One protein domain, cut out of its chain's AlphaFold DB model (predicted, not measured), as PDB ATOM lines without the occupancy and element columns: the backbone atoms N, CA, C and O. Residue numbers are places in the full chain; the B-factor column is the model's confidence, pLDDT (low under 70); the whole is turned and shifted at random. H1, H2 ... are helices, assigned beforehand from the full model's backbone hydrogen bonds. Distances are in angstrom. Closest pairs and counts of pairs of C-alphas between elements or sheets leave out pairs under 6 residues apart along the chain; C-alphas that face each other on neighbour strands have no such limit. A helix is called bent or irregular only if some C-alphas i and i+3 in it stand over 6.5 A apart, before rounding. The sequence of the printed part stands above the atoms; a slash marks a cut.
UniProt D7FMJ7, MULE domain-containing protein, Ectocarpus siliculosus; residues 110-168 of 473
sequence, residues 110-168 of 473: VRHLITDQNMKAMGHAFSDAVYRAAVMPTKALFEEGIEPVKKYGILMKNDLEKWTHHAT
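AT A GLANCE: This is residues 110 to 168 of the 473 residues of the protein "MULE domain-containing protein" of Ectocarpus siliculosus (UniProt D7FMJ7). Helices H3 and H4 lie side by side as a hairpin, with short H1 alongside H3 and small H2 at the corner between H1 and H3. H5, also small, stands apart from these helices. The 59 printed residues hold five named helices, H1 to H5 in order, and no named strand: all helix. The whole is compact, radius of gyration of the C-alphas 10.4 A, spanning 28 by 20 by 19 A.

IN THESE COORDINATES: H1, residues 110 to 115, begins at C-alpha 110 (-139.174, -93.131, -126.252). H2 is residues 117 to 120. H3, residues 123 to 134, is 17.0 A long, and H4, residues 139 to 150, 15.6 A. H5, residues 157 to 160, ends at C-alpha 160 (-142.554, -98.819, -133.079).

HOW THE PARTS SIT: H1 and H3 touch, C-alphas of Ile 114 and Ser 127 closest at 5.6 A, at a shallow tilt of 9 degrees, opposite ways. H2 and H3 only just touch, only at the corner, with 3 pairs of C-alphas within 8 A, Met 119 and Ser 127 closest at 7.2 A. H3 and H4 touch, C-alphas of Ala 133 and Gly 145 closest at 4.5 A, at a shallow tilt of 17 degrees, opposite ways. H4 is only just irregular: C-alphas 145 and 148 are 6.9 A apart. H4 and H5 are only just apart, at 8.3 A. Each O i to N i+4 pair is within hydrogen-bond range in H1 and H3, 5 of 8 in H4; H2 and H5 are too short for one.

THE WHOLE: The printed part has no cut and no long link; pLDDT is under 70 at residue 117 and residues 154 to 168.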
ATOM      1  N   VAL A 110    -138.563 -91.977-126.939       88.88
ATOM      2  CA  VAL A 110    -139.174 -93.131-126.252       88.88
ATOM      3  C   VAL A 110    -139.789 -92.748-124.901       88.88
ATOM      4  O   VAL A 110    -140.757 -93.360-124.449       88.88
ATOM      5  N   ARG A 111    -139.260 -91.709-124.238       89.12
ATOM      6  CA  ARG A 111    -139.810 -91.236-122.966       89.12
ATOM      7  C   ARG A 111    -141.222 -90.699-123.159       89.12
ATOM      8  O   ARG A 111    -142.086 -91.056-122.364       89.12
ATOM      9  N   HIS A 112    -141.460 -89.913-124.210       87.31
ATOM     10  CA  HIS A 112    -142.791 -89.410-124.551       87.31
ATOM     11  C   HIS A 112    -143.758 -90.558-124.796       87.31
ATOM     12  O   HIS A 112    -144.802 -90.595-124.145       87.31
ATOM     13  N   LEU A 113    -143.346 -91.547-125.596       84.62
ATOM     14  CA  LEU A 113    -144.120 -92.764-125.847       84.62
ATOM     15  C   LEU A 113    -144.520 -93.461-124.539       84.62
ATOM     16  O   LEU A 113    -145.696 -93.679-124.280       84.62
ATOM     17  N   ILE A 114    -143.556 -93.763-123.668       86.25
ATOM     18  CA  ILE A 114    -143.815 -94.460-122.398       86.25
ATOM     19  C   ILE A 114    -144.714 -93.635-121.467       86.25
ATOM     20  O   ILE A 114    -145.520 -94.183-120.713       86.25
ATOM     21  N   THR A 115    -144.575 -92.309-121.483       85.25
ATOM     22  CA  THR A 115    -145.358 -91.426-120.610       85.25
ATOM     23  C   THR A 115    -146.764 -91.125-121.116       85.25
ATOM     24  O   THR A 115    -147.545 -90.536-120.351       85.25
ATOM     25  N   ASP A 116    -147.104 -91.538-122.339       82.94
ATOM     26  CA  ASP A 116    -148.458 -91.452-122.868       82.94
ATOM     27  C   ASP A 116    -149.436 -92.179-121.926       82.94
ATOM     28  O   ASP A 116    -149.136 -93.225-121.344       82.94
ATOM     29  N   GLN A 117    -150.615 -91.596-121.718       67.25
ATOM     30  CA  GLN A 117    -151.633 -92.108-120.800       67.25
ATOM     31  C   GLN A 117    -152.081 -93.521-121.177       67.25
ATOM     32  O   GLN A 117    -152.288 -94.349-120.288       67.25
ATOM     33  N   ASN A 118    -152.148 -93.815-122.476       74.94
ATOM     34  CA  ASN A 118    -152.481 -95.148-122.977       74.94
ATOM     35  C   ASN A 118    -151.417 -96.182-122.582       74.94
ATOM     36  O   ASN A 118    -151.740 -97.320-122.254       74.94
ATOM     37  N   MET A 119    -150.150 -95.767-122.541       72.50
ATOM     38  CA  MET A 119    -149.012 -96.628-122.218       72.50
ATOM     39  C   MET A 119    -148.852 -96.789-120.700       72.50
ATOM     40  O   MET A 119    -148.543 -97.876-120.217       72.50
ATOM     41  N   LYS A 120    -149.175 -95.751-119.915       73.38
ATOM     42  CA  LYS A 120    -149.217 -95.823-118.442       73.38
ATOM     43  C   LYS A 120    -150.218 -96.849-117.918       73.38
ATOM     44  O   LYS A 120    -149.947 -97.477-116.895       73.38
ATOM     45  N   ALA A 121    -151.343 -97.046-118.607       80.12
ATOM     46  CA  ALA A 121    -152.345 -98.046-118.233       80.12
ATOM     47  C   ALA A 121    -151.797 -99.488-118.254       80.12
ATOM     48  O   ALA A 121    -152.333-100.361-117.577       80.12
ATOM     49  N   MET A 122    -150.700 -99.721-118.977       83.31
ATOM     50  CA  MET A 122    -150.068-101.033-119.153       83.31
ATOM     51  C   MET A 122    -149.079-101.391-118.035       83.31
ATOM     52  O   MET A 122    -148.587-102.519-117.966       83.31
ATOM     53  N   GLY A 123    -148.786-100.439-117.146       88.06
ATOM     54  CA  GLY A 123    -147.904-100.625-116.002       88.06
ATOM     55  C   GLY A 123    -146.405-100.534-116.316       88.06
ATOM     56  O   GLY A 123    -145.957-100.376-117.456       88.06
ATOM     57  N   HIS A 124    -145.605-100.622-115.251       88.69
ATOM     58  CA  HIS A 124    -144.151-100.451-115.308       88.69
ATOM     59  C   HIS A 124    -143.447-101.541-116.121       88.69
ATOM     60  O   HIS A 124    -142.564-101.225-116.907       88.69
ATOM     61  N   ALA A 125    -143.881-102.801-116.010       88.38
ATOM     62  CA  ALA A 125    -143.261-103.913-116.735       88.38
ATOM     63  C   ALA A 125    -143.302-103.718-118.260       88.38
ATOM     64  O   ALA A 125    -142.324-103.999-118.953       88.38
ATOM     65  N   PHE A 126    -144.416-103.191-118.771       88.56
ATOM     66  CA  PHE A 126    -144.564-102.849-120.180       88.56
ATOM     67  C   PHE A 126    -143.666-101.668-120.570       88.56
ATOM     68  O   PHE A 126    -142.935-101.748-121.553       88.56
ATOM     69  N   SER A 127    -143.665-100.606-119.760       89.38
ATOM     70  CA  SER A 127    -142.811 -99.428-119.963       89.38
ATOM     71  C   SER A 127    -141.323 -99.797-120.031       89.38
ATOM     72  O   SER A 127    -140.609 -99.344-120.925       89.38
ATOM     73  N   ASP A 128    -140.869-100.672-119.133       90.12
ATOM     74  CA  ASP A 128    -139.490-101.162-119.078       90.12
ATOM     75  C   ASP A 128    -139.153-102.080-120.256       90.12
ATOM     76  O   ASP A 128    -138.013-102.103-120.718       90.12
ATOM     77  N   ALA A 129    -140.114-102.867-120.747       90.19
ATOM     78  CA  ALA A 129    -139.929-103.684-121.943       90.19
ATOM     79  C   ALA A 129    -139.793-102.808-123.200       90.19
ATOM     80  O   ALA A 129    -138.863-103.010-123.976       90.19
ATOM     81  N   VAL A 130    -140.646-101.787-123.353       90.00
ATOM     82  CA  VAL A 130    -140.557-100.800-124.444       90.00
ATOM     83  C   VAL A 130    -139.223-100.061-124.400       90.00
ATOM     84  O   VAL A 130    -138.544 -99.972-125.420       90.00
ATOM     85  N   TYR A 131    -138.819 -99.568-123.225       90.50
ATOM     86  CA  TYR A 131    -137.547 -98.863-123.068       90.50
ATOM     87  C   TYR A 131    -136.359 -99.759-123.423       90.50
ATOM     88  O   TYR A 131    -135.511 -99.356-124.211       90.50
ATOM     89  N   ARG A 132    -136.317-100.986-122.881       90.38
ATOM     90  CA  ARG A 132    -135.241-101.950-123.158       90.38
ATOM     91  C   ARG A 132    -135.135-102.291-124.635       90.38
ATOM     92  O   ARG A 132    -134.024-102.330-125.140       90.38
ATOM     93  N   ALA A 133    -136.266-102.506-125.307       90.81
ATOM     94  CA  ALA A 133    -136.271-102.720-126.745       90.81
ATOM     95  C   ALA A 133    -135.701-101.493-127.467       90.81
ATOM     96  O   ALA A 133    -134.761-101.620-128.243       90.81
ATOM     97  N   ALA A 134    -136.214-100.295-127.169       88.06
ATOM     98  CA  ALA A 134    -135.828 -99.070-127.864       88.06
ATOM     99  C   ALA A 134    -134.323 -98.774-127.801       88.06
ATOM    100  O   ALA A 134    -133.785 -98.301-128.799       88.06
ATOM    101  N   VAL A 135    -133.667 -99.075-126.669       86.94
ATOM    102  CA  VAL A 135    -132.222 -98.864-126.433       86.94
ATOM    103  C   VAL A 135    -131.322-100.006-126.911       86.94
ATOM    104  O   VAL A 135    -130.123 -99.986-126.628       86.94
ATOM    105  N   MET A 136    -131.864-101.014-127.600       89.19
ATOM    106  CA  MET A 136    -131.036-102.068-128.183       89.19
ATOM    107  C   MET A 136    -130.029-101.475-129.183       89.19
ATOM    108  O   MET A 136    -130.295-100.427-129.766       89.19
ATOM    109  N   PRO A 137    -128.851-102.102-129.360       83.56
ATOM    110  CA  PRO A 137    -127.793-101.564-130.208       83.56
ATOM    111  C   PRO A 137    -127.912-101.993-131.673       83.56
ATOM    112  O   PRO A 137    -127.217-101.432-132.512       83.56
ATOM    113  N   THR A 138    -128.766-102.963-132.010       87.19
ATOM    114  CA  THR A 138    -129.009-103.361-133.404       87.19
ATOM    115  C   THR A 138    -130.493-103.565-133.677       87.19
ATOM    116  O   THR A 138    -131.261-103.925-132.783       87.19
ATOM    117  N   LYS A 139    -130.896-103.403-134.945       86.62
ATOM    118  CA  LYS A 139    -132.269-103.673-135.396       86.62
ATOM    119  C   LYS A 139    -132.714-105.104-135.067       86.62
ATOM    120  O   LYS A 139    -133.822-105.279-134.580       86.62
ATOM    121  N   ALA A 140    -131.842-106.096-135.253       89.25
ATOM    122  CA  ALA A 140    -132.135-107.488-134.906       89.25
ATOM    123  C   ALA A 140    -132.427-107.657-133.403       89.25
ATOM    124  O   ALA A 140    -133.447-108.225-133.024       89.25
ATOM    125  N   LEU A 141    -131.592-107.071-132.537       90.69
ATOM    126  CA  LEU A 141    -131.809-107.106-131.088       90.69
ATOM    127  C   LEU A 141    -133.052-106.314-130.668       90.69
ATOM    128  O   LEU A 141    -133.736-106.700-129.723       90.69
ATOM    129  N   PHE A 142    -133.372-105.221-131.362       90.31
ATOM    130  CA  PHE A 142    -134.634-104.511-131.171       90.31
ATOM    131  C   PHE A 142    -135.835-105.401-131.518       90.31
ATOM    132  O   PHE A 142    -136.782-105.473-130.737       90.31
ATOM    133  N   GLU A 143    -135.799-106.086-132.663       89.88
ATOM    134  CA  GLU A 143    -136.866-106.985-133.108       89.88
ATOM    135  C   GLU A 143    -137.091-108.133-132.117       89.88
ATOM    136  O   GLU A 143    -138.238-108.432-131.791       89.88
ATOM    137  N   GLU A 144    -136.020-108.697-131.555       91.56
ATOM    138  CA  GLU A 144    -136.097-109.671-130.459       91.56
ATOM    139  C   GLU A 144    -136.644-109.039-129.168       91.56
ATOM    140  O   GLU A 144    -137.553-109.572-128.524       91.56
ATOM    141  N   GLY A 145    -136.119-107.872-128.791       90.06
ATOM    142  CA  GLY A 145    -136.474-107.158-127.567       90.06
ATOM    143  C   GLY A 145    -137.916-106.656-127.542       90.06
ATOM    144  O   GLY A 145    -138.485-106.492-126.461       90.06
ATOM    145  N   ILE A 146    -138.529-106.437-128.710       89.88
ATOM    146  CA  ILE A 146    -139.910-105.968-128.835       89.88
ATOM    147  C   ILE A 146    -140.941-107.107-128.871       89.88
ATOM    148  O   ILE A 146    -142.131-106.853-128.679       89.88
ATOM    149  N   GLU A 147    -140.535-108.371-129.036       90.31
ATOM    150  CA  GLU A 147    -141.456-109.523-128.996       90.31
ATOM    151  C   GLU A 147    -142.307-109.601-127.712       90.31
ATOM    152  O   GLU A 147    -143.526-109.784-127.802       90.31
ATOM    153  N   PRO A 148    -141.757-109.386-126.499       86.50
ATOM    154  CA  PRO A 148    -142.563-109.333-125.281       86.50
ATOM    155  C   PRO A 148    -143.600-108.206-125.298       86.50
ATOM    156  O   PRO A 148    -144.666-108.344-124.702       86.50
ATOM    157  N   VAL A 149    -143.301-107.103-125.989       86.94
ATOM    158  CA  VAL A 149    -144.165-105.925-126.098       86.94
ATOM    159  C   VAL A 149    -145.310-106.169-127.090       86.94
ATOM    160  O   VAL A 149    -146.435-105.731-126.851       86.94
ATOM    161  N   LYS A 150    -145.073-106.934-128.163       86.12
ATOM    162  CA  LYS A 150    -146.111-107.303-129.144       86.12
ATOM    163  C   LYS A 150    -147.280-108.067-128.516       86.12
ATOM    164  O   LYS A 150    -148.417-107.896-128.952       86.12
ATOM    165  N   LYS A 151    -147.038-108.829-127.441       83.06
ATOM    166  CA  LYS A 151    -148.075-109.574-126.692       83.06
ATOM    167  C   LYS A 151    -149.207-108.695-126.163       83.06
ATOM    168  O   LYS A 151    -150.298-109.189-125.903       83.06
ATOM    169  N   TYR A 152    -148.952-107.402-126.005       78.94
ATOM    170  CA  TYR A 152    -149.919-106.458-125.472       78.94
ATOM    171  C   TYR A 152    -150.898-105.911-126.525       78.94
ATOM    172  O   TYR A 152    -151.818-105.188-126.158       78.94
ATOM    173  N   GLY A 153    -150.723-106.226-127.817       72.00
ATOM    174  CA  GLY A 153    -151.702-105.965-128.889       72.00
ATOM    175  C   GLY A 153    -152.006-104.493-129.213       72.00
ATOM    176  O   GLY A 153    -152.797-104.226-130.111       72.00
ATOM    177  N   ILE A 154    -151.404-103.541-128.495       65.94
ATOM    178  CA  ILE A 154    -151.723-102.104-128.573       65.94
ATOM    179  C   ILE A 154    -150.746-101.332-129.464       65.94
ATOM    180  O   ILE A 154    -151.112-100.320-130.056       65.94
ATOM    181  N   LEU A 155    -149.511-101.812-129.608       64.81
ATOM    182  CA  LEU A 155    -148.546-101.186-130.506       64.81
ATOM    183  C   LEU A 155    -148.729-101.744-131.916       64.81
ATOM    184  O   LEU A 155    -148.284-102.849-132.229       64.81
ATOM    185  N   MET A 156    -149.388-100.964-132.774       56.09
ATOM    186  CA  MET A 156    -149.347-101.188-134.217       56.09
ATOM    187  C   MET A 156    -147.876-101.225-134.662       56.09
ATOM    188  O   MET A 156    -147.087-100.343-134.315       56.09
ATOM    189  N   LYS A 157    -147.512-102.249-135.444       56.47
ATOM    190  CA  LYS A 157    -146.144-102.509-135.939       56.47
ATOM    191  C   LYS A 157    -145.468-101.259-136.536       56.47
ATOM    192  O   LYS A 157    -144.276-101.061-136.341       56.47
ATOM    193  N   ASN A 158    -146.255-100.395-137.183       52.44
ATOM    194  CA  ASN A 158    -145.790 -99.223-137.933       52.44
ATOM    195  C   ASN A 158    -145.396 -98.017-137.070       52.44
ATOM    196  O   ASN A 158    -144.800 -97.073-137.590       52.44
ATOM    197  N   ASP A 159    -145.750 -98.000-135.782       63.62
ATOM    198  CA  ASP A 159    -145.346 -96.896-134.915       63.62
ATOM    199  C   ASP A 159    -144.008 -97.181-134.258       63.62
ATOM    200  O   ASP A 159    -143.155 -96.307-134.286       63.62
ATOM    201  N   LEU A 160    -143.771 -98.407-133.788       64.31
ATOM    202  CA  LEU A 160    -142.554 -98.819-133.079       64.31
ATOM    203  C   LEU A 160    -141.248 -98.526-133.822       64.31
ATOM    204  O   LEU A 160    -140.290 -98.066-133.205       64.31
ATOM    205  N   GLU A 161    -141.240 -98.723-135.139       64.31
ATOM    206  CA  GLU A 161    -140.076 -98.470-135.994       64.31
ATOM    207  C   GLU A 161    -139.645 -97.004-136.042       64.31
ATOM    208  O   GLU A 161    -138.580 -96.739-136.570       64.31
ATOM    209  N   LYS A 162    -140.427 -96.056-135.503       69.31
ATOM    210  CA  LYS A 162    -140.078 -94.625-135.432       69.31
ATOM    211  C   LYS A 162    -139.373 -94.237-134.123       69.31
ATOM    212  O   LYS A 162    -138.869 -93.121-134.016       69.31
ATOM    213  N   TRP A 163    -139.368 -95.121-133.118       69.62
ATOM    214  CA  TRP A 163    -138.976 -94.803-131.731       69.62
ATOM    215  C   TRP A 163    -137.681 -95.476-131.272       69.62
ATOM    216  O   TRP A 163    -137.339 -95.402-130.092       69.62
ATOM    217  N   THR A 164    -136.982 -96.172-132.162       67.44
ATOM    218  CA  THR A 164    -135.746 -96.887-131.823       67.44
ATOM    219  C   THR A 164    -134.526 -96.052-132.167       67.44
ATOM    220  O   THR A 164    -134.574 -95.181-133.029       67.44
ATOM    221  N   HIS A 165    -133.387 -96.345-131.546       63.03
ATOM    222  CA  HIS A 165    -132.118 -95.745-131.970       63.03
ATOM    223  C   HIS A 165    -131.722 -96.124-133.413       63.03
ATOM    224  O   HIS A 165    -130.845 -95.487-133.985       63.03
ATOM    225  N   HIS A 166    -132.379 -97.124-134.010       66.12
ATOM    226  CA  HIS A 166    -132.199 -97.553-135.405       66.12
ATOM    227  C   HIS A 166    -133.250 -96.969-136.351       66.12
ATOM    228  O   HIS A 166    -133.196 -97.205-137.554       66.12
ATOM    229  N   ALA A 167    -134.215 -96.235-135.800       61.09
ATOM    230  CA  ALA A 167    -135.307 -95.579-136.499       61.09
ATOM    231  C   ALA A 167    -134.882 -94.263-137.141       61.09
ATOM    232  O   ALA A 167    -135.716 -93.383-137.344       61.09
ATOM    233  N   THR A 168    -133.599 -94.054-137.399       54.69
ATOM    234  CA  THR A 168    -133.163 -92.887-138.149       54.69
ATOM    235  C   THR A 168    -133.798 -93.029-139.527       54.69
ATOM    236  O   THR A 168    -133.499 -93.998-140.227       54.69
TER     237      THR A 168